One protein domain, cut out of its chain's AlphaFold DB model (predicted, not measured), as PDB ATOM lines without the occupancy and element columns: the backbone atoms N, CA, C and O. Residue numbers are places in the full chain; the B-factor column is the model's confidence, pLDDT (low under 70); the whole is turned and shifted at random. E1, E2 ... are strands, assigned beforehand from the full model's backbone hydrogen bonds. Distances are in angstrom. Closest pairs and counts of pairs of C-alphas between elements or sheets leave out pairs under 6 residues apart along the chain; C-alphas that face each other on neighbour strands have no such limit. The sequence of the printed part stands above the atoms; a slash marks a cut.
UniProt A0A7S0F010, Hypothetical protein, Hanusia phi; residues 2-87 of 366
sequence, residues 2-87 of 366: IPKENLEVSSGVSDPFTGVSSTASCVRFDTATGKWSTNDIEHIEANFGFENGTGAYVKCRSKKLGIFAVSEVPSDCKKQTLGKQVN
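What this domain is: This is residues 2 to 87 of the 366 residues of the protein "Hypothetical protein" of Hanusia phi (UniProt A0A7S0F010). Look for little regular structure: a small sandwich of a three-stranded sheet, E2 E1 E5, and the hairpin E3 and E4, partly face to face with strands crossed, and long unnamed ends, residues 2 to 21 and 75 to 87. The 86 printed residues hold five strands, E1 to E5 along the chain, and no named helix; the class is all strand, with 32 residues in strands, under half. Both sheets are antiparallel. The whole is compact, radius of gyration of the C-alphas 13.8 A, spanning 37 by 31 by 31 A.

How they stand to each other: E1, residues 22 to 30, bends by 62 degrees at Ser 25 and forms an antiparallel hairpin with E2, residues 35 to 37; find N 28 and O 37, 2.9 A apart. E3, residues 41 to 47, and E4, residues 57 to 62, form another: N 44 and O 59, 2.9 A. E5, residues 68 to 74, is E1's other antiparallel neighbour: N 25 and O 71, 3.0 A. Across the sandwich, two sheets face to face with strands at 48 degrees, the closest C-alphas of E1 and E4 are Cys 26 and Cys 60, 6.5 A.

Where its parts are: Find C-alpha 22 at (17.934, 2.894, -9.365); E1 runs 21.6 A. E2 spans 6.3 A, E3 17.4 A, E4 16.3 A. E5, 17.2 A, ends at (19.273, -1.559, -8.301).

The domain as a whole: The C-alphas farthest apart, Ala 32 and Asn 52, are 42.2 A apart. The printed part has no cut and no long link. Confidence is under 70 in residues 2 to 22 and 48 to 55.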
ATOM      1  N   ILE A   2      21.895   0.564 -38.586       34.16
ATOM      2  CA  ILE A   2      22.674   0.534 -37.340       34.16
ATOM      3  C   ILE A   2      21.874  -0.335 -36.354       34.16
ATOM      4  O   ILE A   2      20.651  -0.157 -36.303       34.16
ATOM      5  N   PRO A   3      22.480  -1.286 -35.623       38.06
ATOM      6  CA  PRO A   3      21.759  -2.033 -34.600       38.06
ATOM      7  C   PRO A   3      21.215  -1.029 -33.581       38.06
ATOM      8  O   PRO A   3      21.974  -0.223 -33.049       38.06
ATOM      9  N   LYS A   4      19.900  -1.037 -33.339       38.72
ATOM     10  CA  LYS A   4      19.339  -0.354 -32.171       38.72
ATOM     11  C   LYS A   4      19.894  -1.080 -30.949       38.72
ATOM     12  O   LYS A   4      19.427  -2.171 -30.637       38.72
ATOM     13  N   GLU A   5      20.920  -0.520 -30.318       38.34
ATOM     14  CA  GLU A   5      21.289  -0.915 -28.963       38.34
ATOM     15  C   GLU A   5      20.066  -0.703 -28.068       38.34
ATOM     16  O   GLU A   5      19.424   0.351 -28.113       38.34
ATOM     17  N   ASN A   6      19.708  -1.735 -27.306       39.59
ATOM     18  CA  ASN A   6      18.680  -1.658 -26.281       39.59
ATOM     19  C   ASN A   6      19.178  -0.681 -25.208       39.59
ATOM     20  O   ASN A   6      19.921  -1.074 -24.312       39.59
ATOM     21  N   LEU A   7      18.830   0.601 -25.337       43.81
ATOM     22  CA  LEU A   7      19.108   1.593 -24.306       43.81
ATOM     23  C   LEU A   7      18.257   1.247 -23.075       43.81
ATOM     24  O   LEU A   7      17.078   1.593 -23.010       43.81
ATOM     25  N   GLU A   8      18.855   0.571 -22.095       48.47
ATOM     26  CA  GLU A   8      18.376   0.620 -20.714       48.47
ATOM     27  C   GLU A   8      18.481   2.088 -20.262       48.47
ATOM     28  O   GLU A   8      19.566   2.669 -20.189       48.47
ATOM     29  N   VAL A   9      17.334   2.740 -20.059       48.34
ATOM     30  CA  VAL A   9      17.281   4.170 -19.736       48.34
ATOM     31  C   VAL A   9      17.386   4.321 -18.222       48.34
ATOM     32  O   VAL A   9      16.430   4.062 -17.494       48.34
ATOM     33  N   SER A  10      18.560   4.729 -17.739       48.12
ATOM     34  CA  SER A  10      18.762   5.008 -16.320       48.12
ATOM     35  C   SER A  10      18.055   6.305 -15.925       48.12
ATOM     36  O   SER A  10      18.407   7.372 -16.433       48.12
ATOM     37  N   SER A  11      17.115   6.249 -14.982       49.59
ATOM     38  CA  SER A  11      16.741   7.433 -14.208       49.59
ATOM     39  C   SER A  11      17.982   7.876 -13.435       49.59
ATOM     40  O   SER A  11      18.478   7.140 -12.589       49.59
ATOM     41  N   GLY A  12      18.533   9.048 -13.752       49.00
ATOM     42  CA  GLY A  12      19.783   9.571 -13.177       49.00
ATOM     43  C   GLY A  12      19.726   9.924 -11.685       49.00
ATOM     44  O   GLY A  12      20.504  10.756 -11.231       49.00
ATOM     45  N   VAL A  13      18.803   9.337 -10.922       50.94
ATOM     46  CA  VAL A  13      18.715   9.498  -9.473       50.94
ATOM     47  C   VAL A  13      19.607   8.430  -8.846       50.94
ATOM     48  O   VAL A  13      19.199   7.297  -8.614       50.94
ATOM     49  N   SER A  14      20.875   8.775  -8.645       52.94
ATOM     50  CA  SER A  14      21.761   8.024  -7.761       52.94
ATOM     51  C   SER A  14      21.384   8.340  -6.318       52.94
ATOM     52  O   SER A  14      21.358   9.515  -5.944       52.94
ATOM     53  N   ASP A  15      21.118   7.319  -5.506       54.56
ATOM     54  CA  ASP A  15      21.022   7.507  -4.060       54.56
ATOM     55  C   ASP A  15      22.374   8.043  -3.540       54.56
ATOM     56  O   ASP A  15      23.401   7.381  -3.731       54.56
ATOM     57  N   PRO A  16      22.414   9.233  -2.909       48.81
ATOM     58  CA  PRO A  16      23.657   9.855  -2.463       48.81
ATOM     59  C   PRO A  16      24.386   9.065  -1.367       48.81
ATOM     60  O   PRO A  16      25.570   9.311  -1.150       48.81
ATOM     61  N   PHE A  17      23.717   8.134  -0.678       46.69
ATOM     62  CA  PHE A  17      24.327   7.351   0.401       46.69
ATOM     63  C   PHE A  17      24.897   6.013  -0.067       46.69
ATOM     64  O   PHE A  17      25.886   5.548   0.494       46.69
ATOM     65  N   THR A  18      24.296   5.391  -1.082       58.69
ATOM     66  CA  THR A  18      24.724   4.071  -1.573       58.69
ATOM     67  C   THR A  18      25.456   4.134  -2.911       58.69
ATOM     68  O   THR A  18      26.113   3.167  -3.291       58.69
ATOM     69  N   GLY A  19      25.350   5.248  -3.646       58.16
ATOM     70  CA  GLY A  19      25.880   5.373  -5.005       58.16
ATOM     71  C   GLY A  19      25.173   4.470  -6.022       58.16
ATOM     72  O   GLY A  19      25.587   4.406  -7.180       58.16
ATOM     73  N   VAL A  20      24.111   3.770  -5.612       59.72
ATOM     74  CA  VAL A  20      23.356   2.870  -6.480       59.72
ATOM     75  C   VAL A  20      22.390   3.713  -7.304       59.72
ATOM     76  O   VAL A  20      21.548   4.436  -6.769       59.72
ATOM     77  N   SER A  21      22.519   3.636  -8.628       63.84
ATOM     78  CA  SER A  21      21.511   4.172  -9.540       63.84
ATOM     79  C   SER A  21      20.340   3.195  -9.565       63.84
ATOM     80  O   SER A  21      20.501   2.017  -9.911       63.84
ATOM     81  N   SER A  22      19.159   3.658  -9.166       64.25
ATOM     82  CA  SER A  22      17.934   2.894  -9.365       64.25
ATOM     83  C   SER A  22      17.438   3.105 -10.794       64.25
ATOM     84  O   SER A  22      17.468   4.211 -11.340       64.25
ATOM     85  N   THR A  23      17.007   2.016 -11.424       70.00
ATOM     86  CA  THR A  23      16.394   2.045 -12.756       70.00
ATOM     87  C   THR A  23      15.018   1.407 -12.670       70.00
ATOM     88  O   THR A  23      14.838   0.377 -12.019       70.00
ATOM     89  N   ALA A  24      14.012   2.032 -13.282       77.06
ATOM     90  CA  ALA A  24      12.696   1.417 -13.370       77.06
ATOM     91  C   ALA A  24      12.773   0.232 -14.338       77.06
ATOM     92  O   ALA A  24      13.071   0.404 -15.520       77.06
ATOM     93  N   SER A  25      12.506  -0.970 -13.832       82.38
ATOM     94  CA  SER A  25      12.592  -2.195 -14.620       82.38
ATOM     95  C   SER A  25      11.362  -3.063 -14.442       82.38
ATOM     96  O   SER A  25      10.771  -3.144 -13.362       82.38
ATOM     97  N   CYS A  26      10.969  -3.731 -15.524       88.94
ATOM     98  CA  CYS A  26       9.976  -4.785 -15.446       88.94
ATOM     99  C   CYS A  26      10.579  -6.026 -14.800       88.94
ATOM    100  O   CYS A  26      11.580  -6.565 -15.272       88.94
ATOM    101  N   VAL A  27       9.896  -6.522 -13.777       89.50
ATOM    102  CA  VAL A  27      10.201  -7.791 -13.121       89.50
ATOM    103  C   VAL A  27       9.002  -8.726 -13.232       89.50
ATOM    104  O   VAL A  27       7.844  -8.297 -13.213       89.50
ATOM    105  N   ARG A  28       9.271 -10.027 -13.354       91.62
ATOM    106  CA  ARG A  28       8.263 -11.092 -13.384       91.62
ATOM    107  C   ARG A  28       8.451 -11.953 -12.150       91.62
ATOM    108  O   ARG A  28       9.574 -12.323 -11.811       91.62
ATOM    109  N   PHE A  29       7.354 -12.294 -11.491       91.00
ATOM    110  CA  PHE A  29       7.399 -13.263 -10.405       91.00
ATOM    111  C   PHE A  29       7.592 -14.667 -10.989       91.00
ATOM    112  O   PHE A  29       6.757 -15.155 -11.760       91.00
ATOM    113  N   ASP A  30       8.710 -15.309 -10.658       89.06
ATOM    114  CA  ASP A  30       8.957 -16.697 -11.013       89.06
ATOM    115  C   ASP A  30       8.326 -17.610  -9.960       89.06
ATOM    116  O   ASP A  30       8.774 -17.678  -8.814       89.06
ATOM    117  N   THR A  31       7.258 -18.303 -10.352       90.00
ATOM    118  CA  THR A  31       6.498 -19.196  -9.473       90.00
ATOM    119  C   THR A  31       7.265 -20.452  -9.089       90.00
ATOM    120  O   THR A  31       6.974 -21.020  -8.040       90.00
ATOM    121  N   ALA A  32       8.242 -20.883  -9.893       90.38
ATOM    122  CA  ALA A  32       9.054 -22.050  -9.570       90.38
ATOM    123  C   ALA A  32      10.043 -21.733  -8.444       90.38
ATOM    124  O   ALA A  32      10.262 -22.558  -7.562       90.38
ATOM    125  N   THR A  33      10.622 -20.529  -8.456       91.88
ATOM    126  CA  THR A  33      11.607 -20.119  -7.442       91.88
ATOM    127  C   THR A  33      11.020 -19.275  -6.313       91.88
ATOM    128  O   THR A  33      11.717 -19.021  -5.333       91.88
ATOM    129  N   GLY A  34       9.787 -18.781  -6.456       93.25
ATOM    130  CA  GLY A  34       9.152 -17.855  -5.513       93.25
ATOM    131  C   GLY A  34       9.855 -16.495  -5.416       93.25
ATOM    132  O   GLY A  34       9.860 -15.883  -4.350       93.25
ATOM    133  N   LYS A  35      10.511 -16.039  -6.492       89.94
ATOM    134  CA  LYS A  35      11.342 -14.820  -6.501       89.94
ATOM    135  C   LYS A  35      11.028 -13.951  -7.715       89.94
ATOM    136  O   LYS A  35      10.685 -14.462  -8.777       89.94
ATOM    137  N   TRP A  36      11.180 -12.637  -7.568       86.81
ATOM    138  CA  TRP A  36      11.169 -11.711  -8.699       86.81
ATOM    139  C   TRP A  36      12.425 -11.908  -9.550       86.81
ATOM    140  O   TRP A  36      13.521 -12.080  -9.017       86.81
ATOM    141  N   SER A  37      12.261 -11.910 -10.870       84.88
ATOM    142  CA  SER A  37      13.345 -12.121 -11.824       84.88
ATOM    143  C   SER A  37      13.131 -11.276 -13.079       84.88
ATOM    144  O   SER A  37      11.995 -11.019 -13.480       84.88
ATOM    145  N   THR A  38      14.229 -10.868 -13.710       85.88
ATOM    146  CA  THR A  38      14.253 -10.270 -15.054       85.88
ATOM    147  C   THR A  38      14.472 -11.321 -16.148       85.88
ATOM    148  O   THR A  38      14.449 -10.996 -17.334       85.88
ATOM    149  N   ASN A  39      14.635 -12.598 -15.781       85.88
ATOM    150  CA  ASN A  39      14.815 -13.681 -16.744       85.88
ATOM    151  C   ASN A  39      13.593 -13.792 -17.669       85.88
ATOM    152  O   ASN A  39      12.445 -13.827 -17.212       85.88
ATOM    153  N   ASP A  40      13.860 -13.901 -18.972       89.31
ATOM    154  CA  ASP A  40      12.871 -13.942 -20.061       89.31
ATOM    155  C   ASP A  40      12.074 -12.643 -20.288       89.31
ATOM    156  O   ASP A  40      11.084 -12.665 -21.029       89.31
ATOM    157  N   ILE A  41      12.495 -11.525 -19.686       89.56
ATOM    158  CA  ILE A  41      11.928 -10.194 -19.925       89.56
ATOM    159  C   ILE A  41      12.905  -9.391 -20.782       89.56
ATOM    160  O   ILE A  41      14.038  -9.133 -20.397       89.56
ATOM    161  N   GLU A  42      12.446  -8.979 -21.953       88.25
ATOM    162  CA  GLU A  42      13.130  -8.046 -22.839       88.25
ATOM    163  C   GLU A  42      12.587  -6.637 -22.571       88.25
ATOM    164  O   GLU A  42      11.387  -6.381 -22.713       88.25
ATOM    165  N   HIS A  43      13.458  -5.714 -22.172       82.31
ATOM    166  CA  HIS A  43      13.121  -4.292 -22.121       82.31
ATOM    167  C   HIS A  43      13.094  -3.722 -23.534       82.31
ATOM    168  O   HIS A  43      14.058  -3.869 -24.279       82.31
ATOM    169  N   ILE A  44      11.982  -3.087 -23.907       86.19
ATOM    170  CA  ILE A  44      11.827  -2.486 -25.236       86.19
ATOM    171  C   ILE A  44      12.103  -0.988 -25.177       86.19
ATOM    172  O   ILE A  44      12.818  -0.457 -26.022       86.19
ATOM    173  N   GLU A  45      11.460  -0.292 -24.240       81.62
ATOM    174  CA  GLU A  45      11.446   1.169 -24.197       81.62
ATOM    175  C   GLU A  45      11.058   1.645 -22.797       81.62
ATOM    176  O   GLU A  45      10.203   1.040 -22.152       81.62
ATOM    177  N   ALA A  46      11.648   2.742 -22.339       77.50
ATOM    178  CA  ALA A  46      11.239   3.432 -21.124       77.50
ATOM    179  C   ALA A  46      11.198   4.938 -21.388       77.50
ATOM    180  O   ALA A  46      12.049   5.478 -22.097       77.50
ATOM    181  N   ASN A  47      10.205   5.616 -20.823       77.25
ATOM    182  CA  ASN A  47      10.050   7.061 -20.894       77.25
ATOM    183  C   ASN A  47       9.714   7.572 -19.492       77.25
ATOM    184  O   ASN A  47       8.746   7.113 -18.894       77.25
ATOM    185  N   PHE A  48      10.505   8.503 -18.964       66.94
ATOM    186  CA  PHE A  48      10.339   9.013 -17.598       66.94
ATOM    187  C   PHE A  48       9.469  10.269 -17.496       66.94
ATOM    188  O   PHE A  48       9.389  10.872 -16.431       66.94
ATOM    189  N   GLY A  49       8.765  10.628 -18.570       66.69
ATOM    190  CA  GLY A  49       8.006  11.866 -18.609       66.69
ATOM    191  C   GLY A  49       8.908  13.087 -18.777       66.69
ATOM    192  O   GLY A  49      10.088  13.082 -18.436       66.69
ATOM    193  N   PHE A  50       8.351  14.153 -19.338       66.44
ATOM    194  CA  PHE A  50       8.988  15.470 -19.382       66.44
ATOM    195  C   PHE A  50       8.635  16.273 -18.121       66.44
ATOM    196  O   PHE A  50       7.609  16.001 -17.493       66.44
ATOM    197  N   GLU A  51       9.405  17.328 -17.815       58.81
ATOM    198  CA  GLU A  51       9.135  18.275 -16.707       58.81
ATOM    199  C   GLU A  51       7.690  18.818 -16.705       58.81
ATOM    200  O   GLU A  51       7.155  19.181 -15.661       58.81
ATOM    201  N   ASN A  52       7.010  18.781 -17.854       63.62
ATOM    202  CA  ASN A  52       5.616  19.190 -18.024       63.62
ATOM    203  C   ASN A  52       4.571  18.142 -17.572       63.62
ATOM    204  O   ASN A  52       3.396  18.274 -17.914       63.62
ATOM    205  N   GLY A  53       4.959  17.093 -16.837       51.16
ATOM    206  CA  GLY A  53       4.016  16.166 -16.191       51.16
ATOM    207  C   GLY A  53       3.424  15.082 -17.097       51.16
ATOM    208  O   GLY A  53       2.340  14.565 -16.824       51.16
ATOM    209  N   THR A  54       4.111  14.708 -18.178       64.00
ATOM    210  CA  THR A  54       3.751  13.487 -18.921       64.00
ATOM    211  C   THR A  54       4.113  12.271 -18.068       64.00
ATOM    212  O   THR A  54       5.192  12.223 -17.495       64.00
ATOM    213  N   GLY A  55       3.197  11.312 -17.913       62.91
ATOM    214  CA  GLY A  55       3.426  10.144 -17.057       62.91
ATOM    215  C   GLY A  55       4.607   9.291 -17.533       62.91
ATOM    216  O   GLY A  55       4.818   9.135 -18.736       62.91
ATOM    217  N   ALA A  56       5.354   8.723 -16.587       73.12
ATOM    218  CA  ALA A  56       6.408   7.763 -16.885       73.12
ATOM    219  C   ALA A  56       5.809   6.398 -17.277       73.12
ATOM    220  O   ALA A  56       4.831   5.947 -16.676       73.12
ATOM    221  N   TYR A  57       6.401   5.721 -18.261       78.69
ATOM    222  CA  TYR A  57       6.044   4.353 -18.632       78.69
ATOM    223  C   TYR A  57       7.277   3.507 -18.958       78.69
ATOM    224  O   TYR A  57       8.289   4.000 -19.449       78.69
ATOM    225  N   VAL A  58       7.157   2.199 -18.725       83.00
ATOM    226  CA  VAL A  58       8.148   1.188 -19.109       83.00
ATOM    227  C   VAL A  58       7.437   0.133 -19.952       83.00
ATOM    228  O   VAL A  58       6.374  -0.367 -19.579       83.00
ATOM    229  N   LYS A  59       8.001  -0.189 -21.114       87.19
ATOM    230  CA  LYS A  59       7.485  -1.164 -22.072       87.19
ATOM    231  C   LYS A  59       8.420  -2.360 -22.134       87.19
ATOM    232  O   LYS A  59       9.583  -2.245 -22.516       87.19
ATOM    233  N   CYS A  60       7.869  -3.528 -21.836       89.31
ATOM    234  CA  CYS A  60       8.611  -4.779 -21.787       89.31
ATOM    235  C   CYS A  60       7.896  -5.875 -22.572       89.31
ATOM    236  O   CYS A  60       6.676  -5.847 -22.750       89.31
ATOM    237  N   ARG A  61       8.664  -6.858 -23.036       92.12
ATOM    238  CA  ARG A  61       8.179  -8.063 -23.708       92.12
ATOM    239  C   ARG A  61       8.625  -9.280 -22.914       92.12
ATOM    240  O   ARG A  61       9.782  -9.387 -22.543       92.12
ATOM    241  N   SER A  62       7.715 -10.215 -22.682       92.00
ATOM    242  CA  SER A  62       8.023 -11.503 -22.057       92.00
ATOM    243  C   SER A  62       7.527 -12.633 -22.945       92.00
ATOM    244  O   SER A  62       6.464 -12.523 -23.557       92.00
ATOM    245  N   LYS A  63       8.280 -13.735 -22.996       91.12
ATOM    246  CA  LYS A  63       7.841 -14.976 -23.665       91.12
ATOM    247  C   LYS A  63       6.921 -15.830 -22.787       91.12
ATOM    248  O   LYS A  63       6.294 -16.760 -23.284       91.12
ATOM    249  N   LYS A  64       6.854 -15.535 -21.486       89.06
ATOM    250  CA  LYS A  64       6.075 -16.278 -20.488       89.06
ATOM    251  C   LYS A  64       4.949 -15.405 -19.933       89.06
ATOM    252  O   LYS A  64       5.174 -14.230 -19.643       89.06
ATOM    253  N   LEU A  65       3.766 -15.990 -19.748       86.94
ATOM    254  CA  LEU A  65       2.669 -15.383 -18.985       86.94
ATOM    255  C   LEU A  65       3.009 -15.403 -17.486       86.94
ATOM    256  O   LEU A  65       3.643 -16.344 -17.007       86.94
ATOM    257  N   GLY A  66       2.603 -14.376 -16.740       87.31
ATOM    258  CA  GLY A  66       2.875 -14.297 -15.306       87.31
ATOM    259  C   GLY A  66       2.419 -12.992 -14.664       87.31
ATOM    260  O   GLY A  66       1.782 -12.158 -15.305       87.31
ATOM    261  N   ILE A  67       2.757 -12.836 -13.384       88.31
ATOM    262  CA  ILE A  67       2.567 -11.587 -12.643       88.31
ATOM    263  C   ILE A  67       3.769 -10.692 -12.929       88.31
ATOM    264  O   ILE A  67       4.916 -11.103 -12.731       88.31
ATOM    265  N   PHE A  68       3.486  -9.478 -13.389       87.94
ATOM    266  CA  PHE A  68       4.484  -8.460 -13.681       87.94
ATOM    267  C   PHE A  68       4.343  -7.303 -12.703       87.94
ATOM    268  O   PHE A  68       3.233  -6.943 -12.311       87.94
ATOM    269  N   ALA A  69       5.473  -6.709 -12.351       87.19
ATOM    270  CA  ALA A  69       5.520  -5.447 -11.640       87.19
ATOM    271  C   ALA A  69       6.568  -4.546 -12.293       87.19
ATOM    272  O   ALA A  69       7.543  -5.024 -12.880       87.19
ATOM    273  N   VAL A  70       6.353  -3.240 -12.182       82.38
ATOM    274  CA  VAL A  70       7.401  -2.247 -12.405       82.38
ATOM    275  C   VAL A  70       7.940  -1.901 -11.031       82.38
ATOM    276  O   VAL A  70       7.175  -1.544 -10.135       82.38
ATOM    277  N   SER A  71       9.238  -2.073 -10.850       79.81
ATOM    278  CA  SER A  71       9.909  -1.780  -9.592       79.81
ATOM    279  C   SER A  71      11.196  -1.026  -9.884       79.81
ATOM    280  O   SER A  71      11.804  -1.204 -10.942       79.81
ATOM    281  N   GLU A  72      11.597  -0.169  -8.954       77.75
ATOM    282  CA  GLU A  72      12.954   0.351  -8.926       77.75
ATOM    283  C   GLU A  72      13.885  -0.811  -8.597       77.75
ATOM    284  O   GLU A  72      13.876  -1.338  -7.484       77.75
ATOM    285  N   VAL A  73      14.655  -1.248  -9.591       75.38
ATOM    286  CA  VAL A  73      15.685  -2.260  -9.380       75.38
ATOM    287  C   VAL A  73      17.039  -1.570  -9.266       75.38
ATOM    288  O   VAL A  73      17.322  -0.640 -10.033       75.38
ATOM    289  N   PRO A  74      17.896  -2.012  -8.329       74.50
ATOM    290  CA  PRO A  74      19.273  -1.559  -8.301       74.50
ATOM    291  C   PRO A  74      19.934  -1.958  -9.623       74.50
ATOM    292  O   PRO A  74      19.862  -3.118 -10.051       74.50
ATOM    293  N   SER A  75      20.529  -0.975 -10.292       82.81
ATOM    294  CA  SER A  75      21.475  -1.244 -11.365       82.81
ATOM    295  C   SER A  75      22.864  -1.390 -10.766       82.81
ATOM    296  O   SER A  75      23.202  -0.755  -9.764       82.81
ATOM    297  N   ASP A  76      23.650  -2.281 -11.351       86.94
ATOM    298  CA  ASP A  76      25.049  -2.411 -10.990       86.94
ATOM    299  C   ASP A  76      25.863  -1.251 -11.580       86.94
ATOM    300  O   ASP A  76      25.351  -0.408 -12.323       86.94
ATOM    301  N   CYS A  77      27.152  -1.182 -11.272       90.62
ATOM    302  CA  CYS A  77      27.976  -0.080 -11.763       90.62
ATOM    303  C   CYS A  77      28.185  -0.071 -13.299       90.62
ATOM    304  O   CYS A  77      28.632   0.940 -13.844       90.62
ATOM    305  N   LYS A  78      27.833  -1.153 -14.019       89.69
ATOM    306  CA  LYS A  78      27.778  -1.204 -15.496       89.69
ATOM    307  C   LYS A  78      26.418  -0.792 -16.047       89.69
ATOM    308  O   LYS A  78      26.208  -0.883 -17.256       89.69
ATOM    309  N   LYS A  79      25.518  -0.319 -15.182       85.06
ATOM    310  CA  LYS A  79      24.113  -0.030 -15.483       85.06
ATOM    311  C   LYS A  79      23.305  -1.280 -15.830       85.06
ATOM    312  O   LYS A  79      22.196  -1.141 -16.329       85.06
ATOM    313  N   GLN A  80      23.812  -2.480 -15.534       83.00
ATOM    314  CA  GLN A  80      23.072  -3.710 -15.771       83.00
ATOM    315  C   GLN A  80      22.022  -3.897 -14.672       83.00
ATOM    316  O   GLN A  80      22.333  -3.918 -13.474       83.00
ATOM    317  N   THR A  81      20.766  -4.064 -15.080       79.00
ATOM    318  CA  THR A  81      19.658  -4.333 -14.155       79.00
ATOM    319  C   THR A  81      19.882  -5.641 -13.387       79.00
ATOM    320  O   THR A  81      20.136  -6.691 -13.979       79.00
ATOM    321  N   LEU A  82      19.802  -5.586 -12.049       79.44
ATOM    322  CA  LEU A  82      20.111  -6.720 -11.157       79.44
ATOM    323  C   LEU A  82      21.524  -7.314 -11.347       79.44
ATOM    324  O   LEU A  82      21.771  -8.469 -10.982       79.44
ATOM    325  N   GLY A  83      22.454  -6.544 -11.917       83.75
ATOM    326  CA  GLY A  83      23.855  -6.929 -11.979       83.75
ATOM    327  C   GLY A  83      24.489  -6.986 -10.584       83.75
ATOM    328  O   GLY A  83      23.937  -6.502  -9.594       83.75
ATOM    329  N   LYS A  84      25.658  -7.623 -10.491       88.06
ATOM    330  CA  LYS A  84      26.377  -7.816  -9.217       88.06
ATOM    331  C   LYS A  84      27.637  -6.965  -9.097       88.06
ATOM    332  O   LYS A  84      28.329  -7.069  -8.088       88.06
ATOM    333  N   GLN A  85      27.990  -6.196 -10.126       91.81
ATOM    334  CA  GLN A  85      29.225  -5.422 -10.095       91.81
ATOM    335  C   GLN A  85      29.065  -4.177  -9.225       91.81
ATOM    336  O   GLN A  85      28.132  -3.392  -9.383       91.81
ATOM    337  N   VAL A  86      30.004  -3.998  -8.305       90.00
ATOM    338  CA  VAL A  86      30.078  -2.831  -7.427       90.00
ATOM    339  C   VAL A  86      31.303  -2.019  -7.834       90.00
ATOM    340  O   VAL A  86      32.276  -2.575  -8.357       90.00
ATOM    341  N   ASN A  87      31.239  -0.704  -7.647       91.38
ATOM    342  CA  ASN A  87      32.432   0.125  -7.741       91.38
ATOM    343  C   ASN A  87      33.433  -0.299  -6.664       91.38
ATOM    344  O   ASN A  87      33.051  -0.565  -5.525       91.38
TER     345      ASN A  87